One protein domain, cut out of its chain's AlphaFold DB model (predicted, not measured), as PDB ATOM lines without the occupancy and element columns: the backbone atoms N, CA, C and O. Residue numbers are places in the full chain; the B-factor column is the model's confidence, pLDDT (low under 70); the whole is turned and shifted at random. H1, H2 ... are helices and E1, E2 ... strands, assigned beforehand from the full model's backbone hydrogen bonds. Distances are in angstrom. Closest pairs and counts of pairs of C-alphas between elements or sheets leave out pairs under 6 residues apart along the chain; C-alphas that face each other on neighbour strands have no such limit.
ATOM      1  N   GLY A  23     118.731  97.353 127.843       57.71
ATOM      2  CA  GLY A  23     117.431  97.181 128.470       57.71
ATOM      3  C   GLY A  23     116.966  98.522 129.009       57.71
ATOM      4  O   GLY A  23     117.702  99.177 129.747       57.71
ATOM      5  N   SER A  24     115.753  98.943 128.660       62.83
ATOM      6  CA  SER A  24     115.036  99.914 129.480       62.83
ATOM      7  C   SER A  24     114.485  99.186 130.700       62.83
ATOM      8  O   SER A  24     113.815  98.162 130.562       62.83
ATOM      9  N   PHE A  25     114.779  99.702 131.886       72.50
ATOM     10  CA  PHE A  25     114.193  99.217 133.130       72.50
ATOM     11  C   PHE A  25     113.379 100.342 133.752       72.50
ATOM     12  O   PHE A  25     113.844 101.483 133.788       72.50
ATOM     13  N   ASP A  26     112.216  99.998 134.296       86.25
ATOM     14  CA  ASP A  26     111.293 100.968 134.871       86.25
ATOM     15  C   ASP A  26     111.089 100.678 136.358       86.25
ATOM     16  O   ASP A  26     111.033  99.524 136.796       86.25
ATOM     17  N   LYS A  27     110.981 101.736 137.160       93.34
ATOM     18  CA  LYS A  27     110.602 101.646 138.568       93.34
ATOM     19  C   LYS A  27     109.529 102.669 138.882       93.34
ATOM     20  O   LYS A  27     109.710 103.852 138.638       93.34
ATOM     21  N   THR A  28     108.466 102.231 139.534       96.19
ATOM     22  CA  THR A  28     107.431 103.128 140.051       96.19
ATOM     23  C   THR A  28     107.667 103.422 141.532       96.19
ATOM     24  O   THR A  28     107.993 102.512 142.297       96.19
ATOM     25  N   ILE A  29     107.531 104.684 141.945       96.65
ATOM     26  CA  ILE A  29     107.675 105.128 143.342       96.65
ATOM     27  C   ILE A  29     106.565 106.137 143.658       96.65
ATOM     28  O   ILE A  29     106.293 107.027 142.853       96.65
ATOM     29  N   ASP A  30     105.937 106.042 144.830       96.70
ATOM     30  CA  ASP A  30     105.036 107.102 145.291       96.70
ATOM     31  C   ASP A  30     105.824 108.382 145.611       96.70
ATOM     32  O   ASP A  30     106.948 108.346 146.118       96.70
ATOM     33  N   TYR A  31     105.240 109.544 145.336       97.10
ATOM     34  CA  TYR A  31     105.880 110.831 145.579       97.10
ATOM     35  C   TYR A  31     106.274 111.054 147.048       97.10
ATOM     36  O   TYR A  31     107.304 111.682 147.313       97.10
ATOM     37  N   GLN A  32     105.493 110.561 148.015       97.34
ATOM     38  CA  GLN A  32     105.846 110.706 149.430       97.34
ATOM     39  C   GLN A  32     107.061 109.856 149.800       97.34
ATOM     40  O   GLN A  32     107.926 110.345 150.526       97.34
ATOM     41  N   ASP A  33     107.170 108.648 149.248       98.12
ATOM     42  CA  ASP A  33     108.319 107.764 149.459       98.12
ATOM     43  C   ASP A  33     109.565 108.309 148.763       98.12
ATOM     44  O   ASP A  33     110.648 108.352 149.348       98.12
ATOM     45  N   ALA A  34     109.408 108.815 147.536       97.87
ATOM     46  CA  ALA A  34     110.493 109.437 146.791       97.87
ATOM     47  C   ALA A  34     111.134 110.569 147.602       97.87
ATOM     48  O   ALA A  34     112.352 110.596 147.734       97.87
ATOM     49  N   LYS A  35     110.335 111.451 148.221       97.65
ATOM     50  CA  LYS A  35     110.831 112.552 149.070       97.65
ATOM     51  C   LYS A  35     111.616 112.103 150.308       97.65
ATOM     52  O   LYS A  35     112.369 112.910 150.845       97.65
ATOM     53  N   GLN A  36     111.442 110.868 150.778       97.50
ATOM     54  CA  GLN A  36     112.207 110.323 151.909       97.50
ATOM     55  C   GLN A  36     113.585 109.797 151.483       97.50
ATOM     56  O   GLN A  36     114.471 109.613 152.317       97.50
ATOM     57  N   MET A  37     113.796 109.567 150.186       97.29
ATOM     58  CA  MET A  37     115.082 109.134 149.647       97.29
ATOM     59  C   MET A  37     116.065 110.307 149.574       97.29
ATOM     60  O   MET A  37     115.644 111.442 149.351       97.29
ATOM     61  N   PRO A  38     117.388 110.073 149.634       96.64
ATOM     62  CA  PRO A  38     118.365 111.066 149.196       96.64
ATOM     63  C   PRO A  38     118.068 111.508 147.759       96.64
ATOM     64  O   PRO A  38     117.715 110.675 146.928       96.64
ATOM     65  N   GLY A  39     118.232 112.793 147.446       96.07
ATOM     66  CA  GLY A  39     117.905 113.331 146.124       96.07
ATOM     67  C   GLY A  39     118.794 114.478 145.675       96.07
ATOM     68  O   GLY A  39     119.595 115.018 146.447       96.07
ATOM     69  N   TYR A  40     118.644 114.830 144.401       96.45
ATOM     70  CA  TYR A  40     119.319 115.957 143.760       96.45
ATOM     71  C   TYR A  40     118.663 117.297 144.097       96.45
ATOM     72  O   TYR A  40     119.332 118.322 144.028       96.45
ATOM     73  N   GLY A  41     117.382 117.290 144.468       97.04
ATOM     74  CA  GLY A  41     116.570 118.484 144.687       97.04
ATOM     75  C   GLY A  41     115.264 118.394 143.907       97.04
ATOM     76  O   GLY A  41     114.679 117.311 143.809       97.04
ATOM     77  N   TYR A  42     114.820 119.523 143.357       98.02
ATOM     78  CA  TYR A  42     113.540 119.619 142.657       98.02
ATOM     79  C   TYR A  42     113.673 120.240 141.269       98.02
ATOM     80  O   TYR A  42     114.557 121.053 141.028       98.02
ATOM     81  N   ILE A  43     112.737 119.926 140.380       97.89
ATOM     82  CA  ILE A  43     112.408 120.778 139.236       97.89
ATOM     83  C   ILE A  43     110.965 121.233 139.417       97.89
ATOM     84  O   ILE A  43     110.044 120.418 139.487       97.89
ATOM     85  N   VAL A  44     110.768 122.543 139.532       97.96
ATOM     86  CA  VAL A  44     109.435 123.138 139.595       97.96
ATOM     87  C   VAL A  44     108.949 123.369 138.171       97.96
ATOM     88  O   VAL A  44     109.605 124.079 137.417       97.96
ATOM     89  N   MET A  45     107.816 122.770 137.812       96.87
ATOM     90  CA  MET A  45     107.109 122.995 136.553       96.87
ATOM     91  C   MET A  45     105.804 123.738 136.854       96.87
ATOM     92  O   MET A  45     104.886 123.187 137.468       96.87
ATOM     93  N   ASP A  46     105.734 125.000 136.452       96.11
ATOM     94  CA  ASP A  46     104.609 125.897 136.680       96.11
ATOM     95  C   ASP A  46     103.797 126.060 135.394       96.11
ATOM     96  O   ASP A  46     104.219 126.707 134.436       96.11
ATOM     97  N   PHE A  47     102.607 125.463 135.396       93.22
ATOM     98  CA  PHE A  47     101.679 125.479 134.273       93.22
ATOM     99  C   PHE A  47     100.573 126.526 134.443       93.22
ATOM    100  O   PHE A  47      99.563 126.452 133.749       93.22
ATOM    101  N   ARG A  48     100.686 127.491 135.365       93.60
ATOM    102  CA  ARG A  48      99.628 128.502 135.566       93.60
ATOM    103  C   ARG A  48      99.359 129.342 134.318       93.60
ATOM    104  O   ARG A  48      98.215 129.733 134.110       93.60
ATOM    105  N   LEU A  49     100.387 129.572 133.502       94.07
ATOM    106  CA  LEU A  49     100.311 130.303 132.231       94.07
ATOM    107  C   LEU A  49     100.096 129.386 131.015       94.07
ATOM    108  O   LEU A  49     100.023 129.863 129.883       94.07
ATOM    109  N   ALA A  50      99.986 128.075 131.236       90.55
ATOM    110  CA  ALA A  50      99.719 127.126 130.172       90.55
ATOM    111  C   ALA A  50      98.228 127.151 129.815       90.55
ATOM    112  O   ALA A  50      97.367 127.405 130.668       90.55
ATOM    113  N   ASN A  51      97.899 126.788 128.582       86.97
ATOM    114  CA  ASN A  51      96.520 126.550 128.176       86.97
ATOM    115  C   ASN A  51      95.926 125.365 128.946       86.97
ATOM    116  O   ASN A  51      96.647 124.580 129.564       86.97
ATOM    117  N   GLU A  52      94.600 125.258 128.964       75.23
ATOM    118  CA  GLU A  52      93.905 124.245 129.754       75.23
ATOM    119  C   GLU A  52      94.325 122.820 129.351       75.23
ATOM    120  O   GLU A  52      94.343 122.456 128.177       75.23
ATOM    121  N   MET A  53      94.675 122.015 130.355       73.17
ATOM    122  CA  MET A  53      95.144 120.640 130.198       73.17
ATOM    123  C   MET A  53      94.169 119.695 130.895       73.17
ATOM    124  O   MET A  53      93.806 119.920 132.051       73.17
ATOM    125  N   ALA A  54      93.816 118.607 130.220       67.71
ATOM    126  CA  ALA A  54      93.176 117.449 130.811       67.71
ATOM    127  C   ALA A  54      94.255 116.489 131.318       67.71
ATOM    128  O   ALA A  54      95.289 116.239 130.691       67.71
ATOM    129  N   TYR A  55      94.002 115.938 132.489       63.40
ATOM    130  CA  TYR A  55      94.815 114.893 133.082       63.40
ATOM    131  C   TYR A  55      94.102 113.590 132.718       63.40
ATOM    132  O   TYR A  55      92.895 113.499 132.924       63.40
ATOM    133  N   GLY A  56      94.801 112.658 132.064       54.63
ATOM    134  CA  GLY A  56      94.187 111.484 131.431       54.63
ATOM    135  C   GLY A  56      93.438 110.551 132.394       54.63
ATOM    136  O   GLY A  56      93.264 110.834 133.580       54.63
ATOM    137  N   ASN A  57      93.013 109.398 131.877       52.22
ATOM    138  CA  ASN A  57      92.292 108.385 132.651       52.22
ATOM    139  C   ASN A  57      93.073 107.989 133.921       52.22
ATOM    140  O   ASN A  57      94.262 107.688 133.847       52.22
ATOM    141  N   GLY A  58      92.409 108.008 135.083       53.71
ATOM    142  CA  GLY A  58      93.047 107.770 136.388       53.71
ATOM    143  C   GLY A  58      93.441 109.038 137.157       53.71
ATOM    144  O   GLY A  58      94.177 108.958 138.138       53.71
ATOM    145  N   TYR A  59      92.957 110.211 136.734       63.13
ATOM    146  CA  TYR A  59      93.160 111.474 137.439       63.13
ATOM    147  C   TYR A  59      92.679 111.417 138.895       63.13
ATOM    148  O   TYR A  59      91.490 111.267 139.174       63.13
ATOM    149  N   ILE A  60      93.613 111.628 139.820       68.80
ATOM    150  CA  ILE A  60      93.303 111.979 141.203       68.80
ATOM    151  C   ILE A  60      93.343 113.512 141.301       68.80
ATOM    152  O   ILE A  60      94.381 114.108 140.989       68.80
ATOM    153  N   PRO A  61      92.255 114.176 141.738       78.53
ATOM    154  CA  PRO A  61      92.213 115.626 141.886       78.53
ATOM    155  C   PRO A  61      93.412 116.196 142.645       78.53
ATOM    156  O   PRO A  61      93.747 115.764 143.746       78.53
ATOM    157  N   GLY A  62      94.069 117.187 142.038       85.70
ATOM    158  CA  GLY A  62      95.242 117.844 142.619       85.70
ATOM    159  C   GLY A  62      96.515 116.993 142.646       85.70
ATOM    160  O   GLY A  62      97.468 117.390 143.320       85.70
ATOM    161  N   LYS A  63      96.552 115.859 141.935       90.10
ATOM    162  CA  LYS A  63      97.730 114.997 141.792       90.10
ATOM    163  C   LYS A  63      98.133 114.816 140.330       90.10
ATOM    164  O   LYS A  63      97.323 114.957 139.416       90.10
ATOM    165  N   THR A  64      99.399 114.490 140.101       90.18
ATOM    166  CA  THR A  64      99.916 114.115 138.780       90.18
ATOM    167  C   THR A  64     101.089 113.145 138.912       90.18
ATOM    168  O   THR A  64     101.574 112.903 140.017       90.18
ATOM    169  N   ASN A  65     101.546 112.615 137.782       92.34
ATOM    170  CA  ASN A  65     102.717 111.752 137.699       92.34
ATOM    171  C   ASN A  65     103.780 112.430 136.830       92.34
ATOM    172  O   ASN A  65     103.464 113.298 136.010       92.34
ATOM    173  N   TYR A  66     105.030 112.031 137.005       94.99
ATOM    174  CA  TYR A  66     106.137 112.435 136.146       94.99
ATOM    175  C   TYR A  66     107.182 111.326 136.107       94.99
ATOM    176  O   TYR A  66     107.279 110.521 137.030       94.99
ATOM    177  N   THR A  67     107.975 111.309 135.048       96.35
ATOM    178  CA  THR A  67     109.003 110.298 134.817       96.35
ATOM    179  C   THR A  67     110.367 110.953 134.900       96.35
ATOM    180  O   THR A  67     110.578 112.047 134.381       96.35
ATOM    181  N   ILE A  68     111.310 110.295 135.553       97.88
ATOM    182  CA  ILE A  68     112.700 110.730 135.622       97.88
ATOM    183  C   ILE A  68     113.543 109.740 134.839       97.88
ATOM    184  O   ILE A  68     113.436 108.534 135.042       97.88
ATOM    185  N   SER A  69     114.414 110.254 133.986       96.37
ATOM    186  CA  SER A  69     115.294 109.445 133.158       96.37
ATOM    187  C   SER A  69     116.705 109.470 133.727       96.37
ATOM    188  O   SER A  69     117.284 110.537 133.970       96.37
ATOM    189  N   TYR A  70     117.286 108.287 133.894       96.35
ATOM    190  CA  TYR A  70     118.669 108.094 134.298       96.35
ATOM    191  C   TYR A  70     119.422 107.217 133.297       96.35
ATOM    192  O   TYR A  70     118.823 106.435 132.566       96.35
ATOM    193  N   LYS A  71     120.752 107.314 133.288       94.23
ATOM    194  CA  LYS A  71     121.628 106.527 132.412       94.23
ATOM    195  C   LYS A  71     122.770 105.879 133.185       94.23
ATOM    196  O   LYS A  71     123.396 106.529 134.027       94.23
ATOM    197  N   ASN A  72     123.088 104.630 132.858       91.82
ATOM    198  CA  ASN A  72     124.275 103.921 133.342       91.82
ATOM    199  C   ASN A  72     124.814 102.993 132.245       91.82
ATOM    200  O   ASN A  72     124.076 102.157 131.748       91.82
ATOM    201  N   LYS A  73     126.089 103.140 131.858       85.93
ATOM    202  CA  LYS A  73     126.798 102.247 130.908       85.93
ATOM    203  C   LYS A  73     126.051 101.895 129.601       85.93
ATOM    204  O   LYS A  73     126.363 100.889 128.981       85.93
ATOM    205  N   GLY A  74     125.137 102.752 129.144       81.57
ATOM    206  CA  GLY A  74     124.349 102.547 127.921       81.57
ATOM    207  C   GLY A  74     122.878 102.229 128.183       81.57
ATOM    208  O   GLY A  74     122.047 102.565 127.348       81.57
ATOM    209  N   ASP A  75     122.550 101.708 129.365       86.46
ATOM    210  CA  ASP A  75     121.174 101.454 129.773       86.46
ATOM    211  C   ASP A  75     120.495 102.744 130.229       86.46
ATOM    212  O   ASP A  75     121.103 103.593 130.902       86.46
ATOM    213  N   ILE A  76     119.220 102.872 129.866       90.90
ATOM    214  CA  ILE A  76     118.339 103.935 130.340       90.90
ATOM    215  C   ILE A  76     117.411 103.331 131.388       90.90
ATOM    216  O   ILE A  76     116.812 102.278 131.189       90.90
ATOM    217  N   PHE A  77     117.320 104.005 132.522       92.00
ATOM    218  CA  PHE A  77     116.478 103.616 133.637       92.00
ATOM    219  C   PHE A  77     115.462 104.722 133.888       92.00
ATOM    220  O   PHE A  77     115.854 105.864 134.148       92.00
ATOM    221  N   PHE A  78     114.178 104.393 133.798       95.44
ATOM    222  CA  PHE A  78     113.095 105.334 134.043       95.44
ATOM    223  C   PHE A  78     112.514 105.120 135.439       95.44
ATOM    224  O   PHE A  78     112.305 103.996 135.897       95.44
ATOM    225  N   VAL A  79     112.264 106.220 136.139       96.74
ATOM    226  CA  VAL A  79     111.571 106.212 137.423       96.74
ATOM    227  C   VAL A  79     110.282 106.997 137.289       96.74
ATOM    228  O   VAL A  79     110.315 108.222 137.172       96.74
ATOM    229  N   ASP A  80     109.157 106.300 137.348       95.74
ATOM    230  CA  ASP A  80     107.834 106.904 137.361       95.74
ATOM    231  C   ASP A  80     107.449 107.271 138.787       95.74
ATOM    232  O   ASP A  80     107.244 106.411 139.648       95.74
ATOM    233  N   ILE A  81     107.335 108.569 139.042       96.08
ATOM    234  CA  ILE A  81     106.869 109.095 140.313       96.08
ATOM    235  C   ILE A  81     105.366 109.327 140.238       96.08
ATOM    236  O   ILE A  81     104.884 110.111 139.417       96.08
ATOM    237  N   GLN A  82     104.628 108.653 141.117       93.86
ATOM    238  CA  GLN A  82     103.171 108.711 141.165       93.86
ATOM    239  C   GLN A  82     102.649 109.612 142.284       93.86
ATOM    240  O   GLN A  82     103.312 109.821 143.297       93.86
ATOM    241  N   HIS A  83     101.438 110.141 142.101       93.42
ATOM    242  CA  HIS A  83     100.696 110.904 143.118       93.42
ATOM    243  C   HIS A  83     101.422 112.155 143.643       93.42
ATOM    244  O   HIS A  83     101.239 112.581 144.795       93.42
ATOM    245  N   ALA A  84     102.214 112.786 142.779       94.65
ATOM    246  CA  ALA A  84     102.866 114.046 143.078       94.65
ATOM    247  C   ALA A  84     101.841 115.163 143.255       94.65
ATOM    248  O   ALA A  84     100.840 115.224 142.541       94.65
ATOM    249  N   ASP A  85     102.087 116.055 144.216       93.02
ATOM    250  CA  ASP A  85     101.212 117.202 144.451       93.02
ATOM    251  C   ASP A  85     101.202 118.123 143.224       93.02
ATOM    252  O   ASP A  85     102.251 118.560 142.751       93.02
ATOM    253  N   PHE A  86     100.002 118.433 142.734       91.45
ATOM    254  CA  PHE A  86      99.771 119.267 141.558       91.45
ATOM    255  C   PHE A  86      98.657 120.292 141.795       91.45
ATOM    256  O   PHE A  86      97.703 120.443 141.027       91.45
ATOM    257  N   ARG A  87      98.749 120.994 142.924       87.15
ATOM    258  CA  ARG A  87      97.800 122.055 143.279       87.15
ATOM    259  C   ARG A  87      98.136 123.329 142.511       87.15
ATOM    260  O   ARG A  87      99.305 123.626 142.283       87.15
ATOM    261  N   ASN A  88      97.111 124.084 142.121       89.48
ATOM    262  CA  ASN A  88      97.259 125.341 141.374       89.48
ATOM    263  C   ASN A  88      98.104 125.204 140.097       89.48
ATOM    264  O   ASN A  88      98.753 126.161 139.689       89.48
ATOM    265  N   ARG A  89      98.095 124.015 139.473       90.09
ATOM    266  CA  ARG A  89      98.845 123.703 138.246       90.09
ATOM    267  C   ARG A  89     100.372 123.815 138.391       90.09
ATOM    268  O   ARG A  89     101.068 124.030 137.406       90.09
ATOM    269  N   ILE A  90     100.894 123.658 139.606       93.99
ATOM    270  CA  ILE A  90     102.334 123.653 139.879       93.99
ATOM    271  C   ILE A  90     102.744 122.246 140.301       93.99
ATOM    272  O   ILE A  90     102.222 121.712 141.280       93.99
ATOM    273  N   LEU A  91     103.708 121.666 139.589       94.46
ATOM    274  CA  LEU A  91     104.386 120.435 139.973       94.46
ATOM    275  C   LEU A  91     105.742 120.796 140.566       94.46
ATOM    276  O   LEU A  91     106.612 121.296 139.861       94.46
ATOM    277  N   LYS A  92     105.960 120.490 141.843       97.14
ATOM    278  CA  LYS A  92     107.303 120.504 142.430       97.14
ATOM    279  C   LYS A  92     107.871 119.088 142.365       97.14
ATOM    280  O   LYS A  92     107.686 118.310 143.289       97.14
ATOM    281  N   ALA A  93     108.507 118.729 141.256       97.78
ATOM    282  CA  ALA A  93     108.967 117.366 141.028       97.78
ATOM    283  C   ALA A  93     110.252 117.085 141.818       97.78
ATOM    284  O   ALA A  93     111.281 117.703 141.557       97.78
ATOM    285  N   TYR A  94     110.200 116.165 142.781       98.32
ATOM    286  CA  TYR A  94     111.372 115.706 143.525       98.32
ATOM    287  C   TYR A  94     112.182 114.699 142.712       98.32
ATOM    288  O   TYR A  94     111.615 113.823 142.059       98.32
ATOM    289  N   ILE A  95     113.506 114.781 142.791       98.00
ATOM    290  CA  ILE A  95     114.394 113.921 142.014       98.00
ATOM    291  C   ILE A  95     115.247 113.073 142.963       98.00
ATOM    292  O   ILE A  95     116.277 113.562 143.446       98.00
ATOM    293  N   PRO A  96     114.862 111.813 143.246       97.37
ATOM    294  CA  PRO A  96     115.677 110.917 144.052       97.37
ATOM    295  C   PRO A  96     117.030 110.628 143.390       97.37
ATOM    296  O   PRO A  96     117.205 110.670 142.170       97.37
ATOM    297  N   TYR A  97     118.020 110.336 144.218       95.71
ATOM    298  CA  TYR A  97     119.349 109.935 143.802       95.71
ATOM    299  C   TYR A  97     119.365 108.427 143.568       95.71
ATOM    300  O   TYR A  97     119.103 107.644 144.483       95.71
ATOM    301  N   MET A  98     119.718 108.020 142.350       94.51
ATOM    302  CA  MET A  98     119.819 106.614 141.973       94.51
ATOM    303  C   MET A  98     121.292 106.214 141.917       94.51
ATOM    304  O   MET A  98     122.032 106.605 141.014       94.51
ATOM    305  N   LYS A  99     121.739 105.445 142.915       92.14
ATOM    306  CA  LYS A  99     123.146 105.050 143.063       92.14
ATOM    307  C   LYS A  99     123.655 104.339 141.807       92.14
ATOM    308  O   LYS A  99     123.092 103.334 141.394       92.14
ATOM    309  N   GLY A 100     124.760 104.837 141.254       92.53
ATOM    310  CA  GLY A 100     125.383 104.282 140.048       92.53
ATOM    311  C   GLY A 100     124.775 104.769 138.731       92.53
ATOM    312  O   GLY A 100     125.283 104.404 137.675       92.53
ATOM    313  N   TYR A 101     123.746 105.617 138.774       94.51
ATOM    314  CA  TYR A 101     123.121 106.190 137.590       94.51
ATOM    315  C   TYR A 101     123.326 107.706 137.527       94.51
ATOM    316  O   TYR A 101     123.400 108.396 138.543       94.51
ATOM    317  N   THR A 102     123.415 108.233 136.309       94.20
ATOM    318  CA  THR A 102     123.463 109.674 136.040       94.20
ATOM    319  C   THR A 102     122.069 110.160 135.677       94.20
ATOM    320  O   THR A 102     121.449 109.596 134.783       94.20
ATOM    321  N   LEU A 103     121.585 111.202 136.347       95.83
ATOM    322  CA  LEU A 103     120.351 111.891 135.975       95.83
ATOM    323  C   LEU A 103     120.513 112.551 134.596       95.83
ATOM    324  O   LEU A 103     121.462 113.311 134.403       95.83
ATOM    325  N   ILE A 104     119.599 112.274 133.663       95.35
ATOM    326  CA  ILE A 104     119.651 112.816 132.291       95.35
ATOM    327  C   ILE A 104     118.416 113.630 131.905       95.35
ATOM    328  O   ILE A 104     118.484 114.418 130.967       95.35
ATOM    329  N   GLY A 105     117.303 113.501 132.622       96.30
ATOM    330  CA  GLY A 105     116.139 114.324 132.333       96.30
ATOM    331  C   GLY A 105     114.937 114.011 133.200       96.30
ATOM    332  O   GLY A 105     114.933 113.071 133.993       96.30
ATOM    333  N   ILE A 106     113.914 114.830 133.027       97.48
ATOM    334  CA  ILE A 106     112.614 114.678 133.656       97.48
ATOM    335  C   ILE A 106     111.529 114.985 132.633       97.48
ATOM    336  O   ILE A 106     111.671 115.894 131.819       97.48
ATOM    337  N   GLY A 107     110.454 114.216 132.666       94.10
ATOM    338  CA  GLY A 107     109.351 114.299 131.731       94.10
ATOM    339  C   GLY A 107     108.012 114.312 132.440       94.10
ATOM    340  O   GLY A 107     107.821 113.641 133.451       94.10
ATOM    341  N   ARG A 108     107.053 115.039 131.880       90.50
ATOM    342  CA  ARG A 108     105.645 114.924 132.245       90.50
ATOM    343  C   ARG A 108     104.793 114.896 130.991       90.50
ATOM    344  O   ARG A 108     104.934 115.757 130.126       90.50
ATOM    345  N   SER A 109     103.868 113.947 130.936       83.62
ATOM    346  CA  SER A 109     102.833 113.904 129.912       83.62
ATOM    347  C   SER A 109     101.544 114.586 130.382       83.62
ATOM    348  O   SER A 109     101.248 114.671 131.579       83.62
ATOM    349  N   TYR A 110     100.782 115.128 129.438       78.40
ATOM    350  CA  TYR A 110      99.480 115.749 129.675       78.40
ATOM    351  C   TYR A 110      98.661 115.781 128.390       78.40
ATOM    352  O   TYR A 110      99.210 115.771 127.291       78.40
ATOM    353  N   TRP A 111      97.339 115.833 128.527       71.38
ATOM    354  CA  TRP A 111      96.425 115.874 127.393       71.38
ATOM    355  C   TRP A 111      95.903 117.292 127.193       71.38
ATOM    356  O   TRP A 111      95.553 117.968 128.159       71.38
ATOM    357  N   TYR A 112      95.799 117.743 125.946       69.42
ATOM    358  CA  TYR A 112      95.070 118.967 125.608       69.42
ATOM    359  C   TYR A 112      93.668 118.616 125.105       69.42
ATOM    360  O   TYR A 112      93.538 118.138 123.980       69.42
ATOM    361  N   PRO A 113      92.602 118.852 125.891       65.41
ATOM    362  CA  PRO A 113      91.248 118.452 125.510       65.41
ATOM    363  C   PRO A 113      90.675 119.296 124.361       65.41
ATOM    364  O   PRO A 113      89.803 118.817 123.634       65.41
ATOM    365  N   PHE A 114      91.168 120.528 124.179       66.83
ATOM    366  CA  PHE A 114      90.732 121.447 123.116       66.83
ATOM    367  C   PHE A 114      91.516 121.284 121.819       66.83
ATOM    368  O   PHE A 114      90.999 121.594 120.750       66.83
ATOM    369  N   PHE A 115      92.755 120.799 121.900       68.66
ATOM    370  CA  PHE A 115      93.555 120.523 120.717       68.66
ATOM    371  C   PHE A 115      93.315 119.074 120.297       68.66
ATOM    372  O   PHE A 115      94.000 118.150 120.741       68.66
ATOM    373  N   ARG A 116      92.272 118.896 119.487       69.28
ATOM    374  CA  ARG A 116      91.852 117.607 118.942       69.28
ATOM    375  C   ARG A 116      92.486 117.406 117.576       69.28
ATOM    376  O   ARG A 116      92.590 118.341 116.788       69.28
ATOM    377  N   CYS A 117      92.962 116.196 117.318       69.60
ATOM    378  CA  CYS A 117      93.489 115.858 116.004       69.60
ATOM    379  C   CYS A 117      92.337 115.448 115.086       69.60
ATOM    380  O   CYS A 117      91.784 114.361 115.243       69.60
ATOM    381  N   ASP A 118      92.043 116.273 114.079       73.61
ATOM    382  CA  ASP A 118      91.008 115.981 113.074       73.61
ATOM    383  C   ASP A 118      91.258 114.657 112.327       73.61
ATOM    384  O   ASP A 118      90.332 114.022 111.834       73.61
ATOM    385  N   LYS A 119      92.525 114.223 112.242       75.33
ATOM    386  CA  LYS A 119      92.944 112.968 111.592       75.33
ATOM    387  C   LYS A 119      92.982 111.758 112.533       75.33
ATOM    388  O   LYS A 119      93.299 110.666 112.076       75.33
ATOM    389  N   CYS A 120      92.730 111.960 113.822       68.68
ATOM    390  CA  CYS A 120      92.869 110.955 114.872       68.68
ATOM    391  C   CYS A 120      91.543 110.840 115.637       68.68
ATOM    392  O   CYS A 120      91.518 111.027 116.848       68.68
ATOM    393  N   ASP A 121      90.427 110.678 114.920       74.66
ATOM    394  CA  ASP A 121      89.076 110.568 115.494       74.66
ATOM    395  C   ASP A 121      88.715 111.676 116.506       74.66
ATOM    396  O   ASP A 121      87.944 111.473 117.444       74.66
ATOM    397  N   ASN A 122      89.266 112.885 116.318       72.69
ATOM    398  CA  ASN A 122      89.105 114.011 117.240       72.69
ATOM    399  C   ASN A 122      89.531 113.709 118.688       72.69
ATOM    400  O   ASN A 122      89.038 114.331 119.640       72.69
ATOM    401  N   GLU A 123      90.471 112.783 118.872       70.40
ATOM    402  CA  GLU A 123      91.043 112.484 120.175       70.40
ATOM    403  C   GLU A 123      91.867 113.674 120.703       70.40
ATOM    404  O   GLU A 123      92.575 114.343 119.931       70.40
ATOM    405  N   PRO A 124      91.795 113.958 122.022       72.41
ATOM    406  CA  PRO A 124      92.708 114.884 122.676       72.41
ATOM    407  C   PRO A 124      94.160 114.527 122.364       72.41
ATOM    408  O   PRO A 124      94.531 113.359 122.340       72.41
ATOM    409  N   GLN A 125      95.012 115.524 122.159       74.40
ATOM    410  CA  GLN A 125      96.423 115.262 121.892       74.40
ATOM    411  C   GLN A 125      97.210 115.066 123.191       74.40
ATOM    412  O   GLN A 125      97.234 115.953 124.048       74.40
ATOM    413  N   LEU A 126      97.894 113.923 123.304       78.21
ATOM    414  CA  LEU A 126      98.911 113.684 124.326       78.21
ATOM    415  C   LEU A 126     100.175 114.463 123.966       78.21
ATOM    416  O   LEU A 126     100.744 114.306 122.885       78.21
ATOM    417  N   LYS A 127     100.628 115.303 124.888       83.55
ATOM    418  CA  LYS A 127     101.878 116.047 124.780       83.55
ATOM    419  C   LYS A 127     102.793 115.695 125.935       83.55
ATOM    420  O   LYS A 127     102.355 115.241 126.991       83.55
ATOM    421  N   PHE A 128     104.076 115.917 125.699       85.59
ATOM    422  CA  PHE A 128     105.121 115.668 126.666       85.59
ATOM    423  C   PHE A 128     105.970 116.919 126.816       85.59
ATOM    424  O   PHE A 128     106.457 117.469 125.831       85.59
ATOM    425  N   LEU A 129     106.164 117.330 128.059       91.22
ATOM    426  CA  LEU A 129     107.182 118.287 128.443       91.22
ATOM    427  C   LEU A 129     108.370 117.499 128.972       91.22
ATOM    428  O   LEU A 129     108.238 116.817 129.987       91.22
ATOM    429  N   TYR A 130     109.515 117.621 128.310       94.00
ATOM    430  CA  TYR A 130     110.770 117.035 128.762       94.00
ATOM    431  C   TYR A 130     111.779 118.135 129.047       94.00
ATOM    432  O   TYR A 130     111.990 119.014 128.220       94.00
ATOM    433  N   ILE A 131     112.413 118.066 130.212       97.38
ATOM    434  CA  ILE A 131     113.542 118.907 130.594       97.38
ATOM    435  C   ILE A 131     114.754 117.999 130.717       97.38
ATOM    436  O   ILE A 131     114.835 117.147 131.602       97.38
ATOM    437  N   ASN A 132     115.692 118.181 129.802       96.70
ATOM    438  CA  ASN A 132     116.891 117.375 129.682       96.70
ATOM    439  C   ASN A 132     118.037 118.034 130.432       96.70
ATOM    440  O   ASN A 132     118.126 119.260 130.491       96.70
ATOM    441  N   ILE A 133     118.924 117.211 130.977       96.21
ATOM    442  CA  ILE A 133     120.138 117.660 131.643       96.21
ATOM    443  C   ILE A 133     121.316 117.435 130.713       96.21
ATOM    444  O   ILE A 133     121.585 116.311 130.292       96.21
ATOM    445  N   VAL A 134     122.045 118.511 130.443       95.12
ATOM    446  CA  VAL A 134     123.205 118.518 129.553       95.12
ATOM    447  C   VAL A 134     124.445 119.020 130.283       95.12
ATOM    448  O   VAL A 134     124.357 119.803 131.231       95.12
ATOM    449  N   LYS A 135     125.619 118.552 129.860       92.02
ATOM    450  CA  LYS A 135     126.927 118.974 130.386       92.02
ATOM    451  C   LYS A 135     127.582 120.036 129.501       92.02
ATOM    452  O   LYS A 135     128.430 120.779 129.981       92.02
ATOM    453  N   SER A 136     127.184 120.120 128.234       91.85
ATOM    454  CA  SER A 136     127.608 121.143 127.274       91.85
ATOM    455  C   SER A 136     126.402 121.776 126.572       91.85
ATOM    456  O   SER A 136     125.384 121.125 126.349       91.85
ATOM    457  N   VAL A 137     126.540 123.049 126.191       91.48
ATOM    458  CA  VAL A 137     125.562 123.766 125.355       91.48
ATOM    459  C   VAL A 137     125.405 123.134 123.965       91.48
ATOM    460  O   VAL A 137     124.347 123.261 123.362       91.48
ATOM    461  N   ASP A 138     126.410 122.394 123.483       91.20
ATOM    462  CA  ASP A 138     126.393 121.725 122.170       91.20
ATOM    463  C   ASP A 138     125.497 120.473 122.133       91.20
ATOM    464  O   ASP A 138     125.303 119.855 121.081       91.20
ATOM    465  N   GLU A 139     125.006 120.041 123.298       92.60
ATOM    466  CA  GLU A 139     124.061 118.927 123.422       92.60
ATOM    467  C   GLU A 139     122.610 119.380 123.222       92.60
ATOM    468  O   GLU A 139     121.755 118.567 122.860       92.60
ATOM    469  N   ALA A 140     122.333 120.668 123.440       92.69
ATOM    470  CA  ALA A 140     121.047 121.267 123.129       92.69
ATOM    471  C   ALA A 140     120.909 121.484 121.615       92.69
ATOM    472  O   ALA A 140     121.896 121.588 120.884       92.69
ATOM    473  N   TRP A 141     119.669 121.576 121.139       91.87
ATOM    474  CA  TRP A 141     119.377 121.958 119.757       91.87
ATOM    475  C   TRP A 141     119.973 123.335 119.446       91.87
ATOM    476  O   TRP A 141     120.556 123.536 118.384       91.87
ATOM    477  N   CYS A 142     119.859 124.250 120.412       90.13
ATOM    478  CA  CYS A 142     120.354 125.617 120.358       90.13
ATOM    479  C   CYS A 142     120.928 126.034 121.713       90.13
ATOM    480  O   CYS A 142     120.331 125.760 122.762       90.13
ATOM    481  N   SER A 143     122.058 126.741 121.702       91.03
ATOM    482  CA  SER A 143     122.741 127.165 122.927       91.03
ATOM    483  C   SER A 143     121.905 128.150 123.750       91.03
ATOM    484  O   SER A 143     121.974 128.122 124.978       91.03
ATOM    485  N   GLU A 144     121.047 128.955 123.110       91.27
ATOM    486  CA  GLU A 144     120.151 129.911 123.775       91.27
ATOM    487  C   GLU A 144     119.048 129.226 124.595       91.27
ATOM    488  O   GLU A 144     118.518 129.816 125.534       91.27
ATOM    489  N   THR A 145     118.744 127.962 124.286       93.25
ATOM    490  CA  THR A 145     117.752 127.138 125.003       93.25
ATOM    491  C   THR A 145     118.384 126.303 126.120       93.25
ATOM    492  O   THR A 145     117.849 125.267 126.520       93.25
ATOM    493  N   THR A 146     119.553 126.727 126.609       96.06
ATOM    494  CA  THR A 146     120.272 126.089 127.715       96.06
ATOM    495  C   THR A 146     120.274 126.993 128.944       96.06
ATOM    496  O   THR A 146     120.716 128.142 128.906       96.06
ATOM    497  N   TYR A 147     119.816 126.459 130.071       96.38
ATOM    498  CA  TYR A 147     119.562 127.215 131.293       96.38
ATOM    499  C   TYR A 147     120.335 126.643 132.479       96.38
ATOM    500  O   TYR A 147     120.639 125.452 132.549       96.38
ATOM    501  N   LYS A 148     120.671 127.508 133.436       94.94
ATOM    502  CA  LYS A 148     121.403 127.127 134.651       94.94
ATOM    503  C   LYS A 148     120.443 126.717 135.765       94.94
ATOM    504  O   LYS A 148     119.288 127.139 135.789       94.94
ATOM    505  N   ASN A 149     120.958 125.948 136.721       96.33
ATOM    506  CA  ASN A 149     120.269 125.685 137.981       96.33
ATOM    507  C   ASN A 149     119.881 127.005 138.683       96.33
ATOM    508  O   ASN A 149     120.593 128.002 138.549       96.33
ATOM    509  N   LEU A 150     118.773 127.011 139.426       94.97
ATOM    510  CA  LEU A 150     118.212 128.165 140.152       94.97
ATOM    511  C   LEU A 150     117.721 129.330 139.277       94.97
ATOM    512  O   LEU A 150     117.316 130.366 139.806       94.97
ATOM    513  N   ARG A 151     117.722 129.183 137.948       95.15
ATOM    514  CA  ARG A 151     117.179 130.180 137.024       95.15
ATOM    515  C   ARG A 151     115.866 129.684 136.442       95.15
ATOM    516  O   ARG A 151     115.819 128.608 135.856       95.15
ATOM    517  N   SER A 152     114.823 130.498 136.580       97.62
ATOM    518  CA  SER A 152     113.545 130.241 135.926       97.62
ATOM    519  C   SER A 152     113.628 130.533 134.423       97.62
ATOM    520  O   SER A 152     114.282 131.500 134.019       97.62
ATOM    521  N   PHE A 153     112.986 129.705 133.603       97.34
ATOM    522  CA  PHE A 153     112.885 129.866 132.151       97.34
ATOM    523  C   PHE A 153     111.561 129.307 131.628       97.34
ATOM    524  O   PHE A 153     110.942 128.481 132.290       97.34
ATOM    525  N   ASN A 154     111.122 129.726 130.442       96.76
ATOM    526  CA  ASN A 154     109.951 129.138 129.796       96.76
ATOM    527  C   ASN A 154     110.386 127.965 128.912       96.76
ATOM    528  O   ASN A 154     111.191 128.140 128.003       96.76
ATOM    529  N   ALA A 155     109.851 126.769 129.156       95.38
ATOM    530  CA  ALA A 155     110.178 125.585 128.361       95.38
ATOM    531  C   ALA A 155     109.726 125.693 126.899       95.38
ATOM    532  O   ALA A 155     110.221 124.956 126.049       95.38
ATOM    533  N   MET A 156     108.784 126.593 126.614       93.35
ATOM    534  CA  MET A 156     108.257 126.806 125.270       93.35
ATOM    535  C   MET A 156     109.064 127.822 124.463       93.35
ATOM    536  O   MET A 156     108.822 127.955 123.267       93.35
ATOM    537  N   ASP A 157     110.032 128.506 125.079       92.31
ATOM    538  CA  ASP A 157     110.960 129.368 124.351       92.31
ATOM    539  C   ASP A 157     111.950 128.491 123.576       92.31
ATOM    540  O   ASP A 157     112.723 127.737 124.164       92.31
ATOM    541  N   GLY A 158     111.916 128.573 122.248       90.62
ATOM    542  CA  GLY A 158     112.872 127.907 121.363       90.62
ATOM    543  C   GLY A 158     113.881 128.881 120.758       90.62
ATOM    544  O   GLY A 158     114.084 129.991 121.245       90.62
ATOM    545  N   CYS A 159     114.509 128.462 119.665       90.09
ATOM    546  CA  CYS A 159     115.425 129.288 118.879       90.09
ATOM    547  C   CYS A 159     114.942 129.416 117.430       90.09
ATOM    548  O   CYS A 159     114.114 128.636 116.959       90.09
ATOM    549  N   SER A 160     115.523 130.359 116.690       86.31
ATOM    550  CA  SER A 160     115.178 130.634 115.287       86.31
ATOM    551  C   SER A 160     115.397 129.454 114.331       86.31
ATOM    552  O   SER A 160     114.822 129.434 113.247       86.31
ATOM    553  N   GLN A 161     116.214 128.467 114.713       84.15
ATOM    554  CA  GLN A 161     116.481 127.266 113.914       84.15
ATOM    555  C   GLN A 161     115.401 126.187 114.062       84.15
ATOM    556  O   GLN A 161     115.413 125.196 113.333       84.15
ATOM    557  N   MET A 162     114.493 126.340 115.025       87.61
ATOM    558  CA  MET A 162     113.453 125.361 115.293       87.61
ATOM    559  C   MET A 162     112.154 125.747 114.596       87.61
ATOM    560  O   MET A 162     111.622 126.841 114.769       87.61
ATOM    561  N   VAL A 163     111.606 124.803 113.837       85.62
ATOM    562  CA  VAL A 163     110.313 124.960 113.171       85.62
ATOM    563  C   VAL A 163     109.199 124.528 114.122       85.62
ATOM    564  O   VAL A 163     109.304 123.488 114.769       85.62
ATOM    565  N   GLY A 164     108.114 125.302 114.190       85.08
ATOM    566  CA  GLY A 164     106.914 124.926 114.942       85.08
ATOM    567  C   GLY A 164     106.916 125.310 116.423       85.08
ATOM    568  O   GLY A 164     105.985 124.938 117.136       85.08
ATOM    569  N   VAL A 165     107.941 126.015 116.918       87.17
ATOM    570  CA  VAL A 165     108.025 126.424 118.335       87.17
ATOM    571  C   VAL A 165     106.898 127.380 118.698       87.17
ATOM    572  O   VAL A 165     106.202 127.152 119.684       87.17
ATOM    573  N   GLU A 166     106.669 128.408 117.883       86.98
ATOM    574  CA  GLU A 166     105.609 129.392 118.123       86.98
ATOM    575  C   GLU A 166     104.219 128.751 118.050       86.98
ATOM    576  O   GLU A 166     103.343 129.039 118.864       86.98
ATOM    577  N   GLU A 167     104.003 127.823 117.118       84.72
ATOM    578  CA  GLU A 167     102.772 127.037 117.025       84.72
ATOM    579  C   GLU A 167     102.590 126.141 118.255       84.72
ATOM    580  O   GLU A 167     101.511 126.106 118.847       84.72
ATOM    581  N   SER A 168     103.654 125.459 118.684       83.58
ATOM    582  CA  SER A 168     103.658 124.632 119.892       83.58
ATOM    583  C   SER A 168     103.344 125.461 121.139       83.58
ATOM    584  O   SER A 168     102.541 125.035 121.971       83.58
ATOM    585  N   ARG A 169     103.904 126.674 121.239       87.62
ATOM    586  CA  ARG A 169     103.637 127.638 122.311       87.62
ATOM    587  C   ARG A 169     102.195 128.136 122.282       87.62
ATOM    588  O   ARG A 169     101.568 128.184 123.331       87.62
ATOM    589  N   LYS A 170     101.617 128.426 121.112       85.27
ATOM    590  CA  LYS A 170     100.192 128.801 120.995       85.27
ATOM    591  C   LYS A 170      99.259 127.698 121.484       85.27
ATOM    592  O   LYS A 170      98.249 128.000 122.109       85.27
ATOM    593  N   VAL A 171      99.593 126.434 121.213       82.14
ATOM    594  CA  VAL A 171      98.810 125.278 121.679       82.14
ATOM    595  C   VAL A 171      99.019 125.038 123.173       82.14
ATOM    596  O   VAL A 171      98.054 124.808 123.899       82.14
ATOM    597  N   THR A 172     100.261 125.120 123.642       86.15
ATOM    598  CA  THR A 172     100.637 124.745 125.010       86.15
ATOM    599  C   THR A 172     100.375 125.850 126.030       86.15
ATOM    600  O   THR A 172     100.011 125.559 127.170       86.15
ATOM    601  N   GLY A 173     100.511 127.112 125.631       89.90
ATOM    602  CA  GLY A 173     100.731 128.245 126.528       89.90
ATOM    603  C   GLY A 173     102.136 128.214 127.132       89.90
ATOM    604  O   GLY A 173     102.977 127.416 126.723       89.90
ATOM    605  N   ASP A 174     102.392 129.066 128.120       94.21
ATOM    606  CA  ASP A 174     103.713 129.171 128.746       94.21
ATOM    607  C   ASP A 174     103.860 128.208 129.926       94.21
ATOM    608  O   ASP A 174     102.975 128.101 130.779       94.21
ATOM    609  N   VAL A 175     105.005 127.525 129.998       94.91
ATOM    610  CA  VAL A 175     105.336 126.625 131.110       94.91
ATOM    611  C   VAL A 175     106.674 127.038 131.691       94.91
ATOM    612  O   VAL A 175     107.721 126.842 131.073       94.91
ATOM    613  N   LEU A 176     106.646 127.603 132.897       97.83
ATOM    614  CA  LEU A 176     107.863 128.054 133.560       97.83
ATOM    615  C   LEU A 176     108.514 126.896 134.310       97.83
ATOM    616  O   LEU A 176     107.863 126.158 135.047       97.83
ATOM    617  N   ILE A 177     109.819 126.758 134.135       98.11
ATOM    618  CA  ILE A 177     110.647 125.735 134.754       98.11
ATOM    619  C   ILE A 177     111.655 126.420 135.650       98.11
ATOM    620  O   ILE A 177     112.376 127.309 135.203       98.11
ATOM    621  N   THR A 178     111.746 125.971 136.895       98.10
ATOM    622  CA  THR A 178     112.793 126.396 137.823       98.10
ATOM    623  C   THR A 178     113.478 125.157 138.385       98.10
ATOM    624  O   THR A 178     112.909 124.472 139.241       98.10
ATOM    625  N   PRO A 179     114.689 124.826 137.912       97.94
ATOM    626  CA  PRO A 179     115.508 123.812 138.550       97.94
ATOM    627  C   PRO A 179     115.989 124.321 139.912       97.94
ATOM    628  O   PRO A 179     116.518 125.423 140.026       97.94
ATOM    629  N   GLU A 180     115.801 123.510 140.942       97.31
ATOM    630  CA  GLU A 180     116.203 123.742 142.330       97.31
ATOM    631  C   GLU A 180     117.027 122.541 142.813       97.31
ATOM    632  O   GLU A 180     116.687 121.863 143.788       97.31
ATOM    633  N   LEU A 181     118.086 122.215 142.070       96.57
ATOM    634  CA  LEU A 181     119.023 121.162 142.453       96.57
ATOM    635  C   LEU A 181     120.040 121.711 143.460       96.57
ATOM    636  O   LEU A 181     120.244 122.923 143.565       96.57
ATOM    637  N   LYS A 182     120.696 120.813 144.199       94.51
ATOM    638  CA  LYS A 182     121.787 121.158 145.121       94.51
ATOM    639  C   LYS A 182     122.862 121.994 144.418       94.51
ATOM    640  O   LYS A 182     123.117 121.838 143.224       94.51
ATOM    641  N   SER A 183     123.480 122.905 145.166       85.63
ATOM    642  CA  SER A 183     124.391 123.930 144.635       85.63
ATOM    643  C   SER A 183     125.657 123.373 143.979       85.63
ATOM    644  O   SER A 183     126.285 124.065 143.187       85.63
ATOM    645  N   ASP A 184     126.041 122.143 144.310       88.10
ATOM    646  CA  ASP A 184     127.177 121.422 143.734       88.10
ATOM    647  C   ASP A 184     126.848 120.725 142.399       88.10
ATOM    648  O   ASP A 184     127.736 120.160 141.758       88.10
ATOM    649  N   PHE A 185     125.593 120.774 141.943       91.53
ATOM    650  CA  PHE A 185     125.183 120.178 140.677       91.53
ATOM    651  C   PHE A 185     125.754 120.939 139.469       91.53
ATOM    652  O   PHE A 185     125.462 122.116 139.264       91.53
ATOM    653  N   GLN A 186     126.531 120.246 138.627       86.35
ATOM    654  CA  GLN A 186     127.264 120.844 137.498       86.35
ATOM    655  C   GLN A 186     126.569 120.727 136.125       86.35
ATOM    656  O   GLN A 186     127.212 120.906 135.094       86.35
ATOM    657  N   GLY A 187     125.275 120.405 136.080       91.04
ATOM    658  CA  GLY A 187     124.518 120.306 134.827       91.04
ATOM    659  C   GLY A 187     123.771 121.587 134.448       91.04
ATOM    660  O   GLY A 187     123.491 122.450 135.282       91.04
ATOM    661  N   MET A 188     123.411 121.673 133.172       96.07
ATOM    662  CA  MET A 188     122.485 122.660 132.619       96.07
ATOM    663  C   MET A 188     121.203 121.967 132.160       96.07
ATOM    664  O   MET A 188     121.152 120.744 132.069       96.07
ATOM    665  N   PHE A 189     120.172 122.751 131.868       97.31
ATOM    666  CA  PHE A 189     118.838 122.263 131.540       97.31
ATOM    667  C   PHE A 189     118.420 122.758 130.166       97.31
ATOM    668  O   PHE A 189     118.642 123.924 129.846       97.31
ATOM    669  N   THR A 190     117.787 121.904 129.369       96.62
ATOM    670  CA  THR A 190     117.212 122.304 128.083       96.62
ATOM    671  C   THR A 190     115.925 121.534 127.779       96.62
ATOM    672  O   THR A 190     115.870 120.319 127.999       96.62
ATOM    673  N   PRO A 191     114.883 122.197 127.257       94.92
ATOM    674  CA  PRO A 191     113.717 121.509 126.716       94.92
ATOM    675  C   PRO A 191     113.996 120.803 125.375       94.92
ATOM    676  O   PRO A 191     113.251 119.902 124.997       94.92
TER     677      PRO A 191
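AT A GLANCE: This is residues 23 to 191 of the 197 residues of an uncharacterized protein of Klebsiella pneumoniae subsp. pneumoniae (strain HS11286) (UniProt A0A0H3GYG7). A strongly twisted sheet of six strands and a smaller sheet of three lie partly face to face and make a sandwich. The short helix H1 sits at one side by E4 and E5, while H2 sits by the end of E6, after a long unnamed stretch that short pairings tie to E8 and E9. The printed part has 169 residues with nine named strands and two named helices, in the order E1, H1, E2, E3, E4, E5, E6, E7, H2, E8, E9, and is mostly strand. The larger sheet, E1, E4, E3, E6, E7, E9, is mixed; the smaller, E5, E2, E8, is antiparallel. The whole is compact and rounded, with a radius of gyration of the C-alphas of 16.0 A and spans of 45 by 38 by 33 A.

IN THESE COORDINATES: In the larger sheet, E1 covers residues 25 to 30 and begins at C-alpha 25 (114.193, 99.217, 133.130). E4, residues 75 to 85, is 29.4 A long and bends by 55 degrees at residue 82. E3, residues 63 to 72, is 30.0 A long. E6, residues 102 to 116, is 36.8 A long and bends by 89 degrees at residue 113. E7, residues 124 to 134, is 31.5 A long, and E9, residues 188 to 190, ends at C-alpha 190 (117.212, 122.304, 128.083). The smaller sheet holds E5, residues 90 to 96, E2, residues 39 to 46 and 20.6 A long, and E8, residues 176 to 181. H1 covers residues 31 to 36, and H2 residues 165 to 172.

HOW THE PARTS SIT: E1 is parallel to E4, with N 27 and O 78 2.9 A apart. E3 and E4 form a hairpin, with N 68 and O 79 at 2.8 A. E3 and E6 are antiparallel, with N 67 and O 107 at 2.8 A. E6 and E7 form a hairpin, with N 108 and O 129 at 2.9 A. E7 and E9 are antiparallel, with N 134 and O 188 at 2.9 A. The parts of the two sheets that face each other are 9.2 A centre to centre, their best planes 28 degrees apart. There, E2 is antiparallel to E5, with N 43 and O 93 at 2.9 A, and to E8, with N 44 and O 178 at 2.9 A. H1 is on both sheets; its closest C-alphas to E4 are Tyr 31 and Ala 84, 5.1 A. H2 only grazes the larger sheet with residues 171 to 172. Every O i to N i+4 pair is within hydrogen-bond range in H2, and 1 of 2 in H1.

THE WHOLE: The C-alphas farthest apart, of Asp 121 and Asp 184, are 48.7 A apart. The printed part has no cut. The links E2 to E3, 16 residues, and E7 to H2, 30 residues, are long. The mean pLDDT of the printed part is 88.7; residues 23 to 24, 54 to 60, 112 to 117 and 120 are under 70.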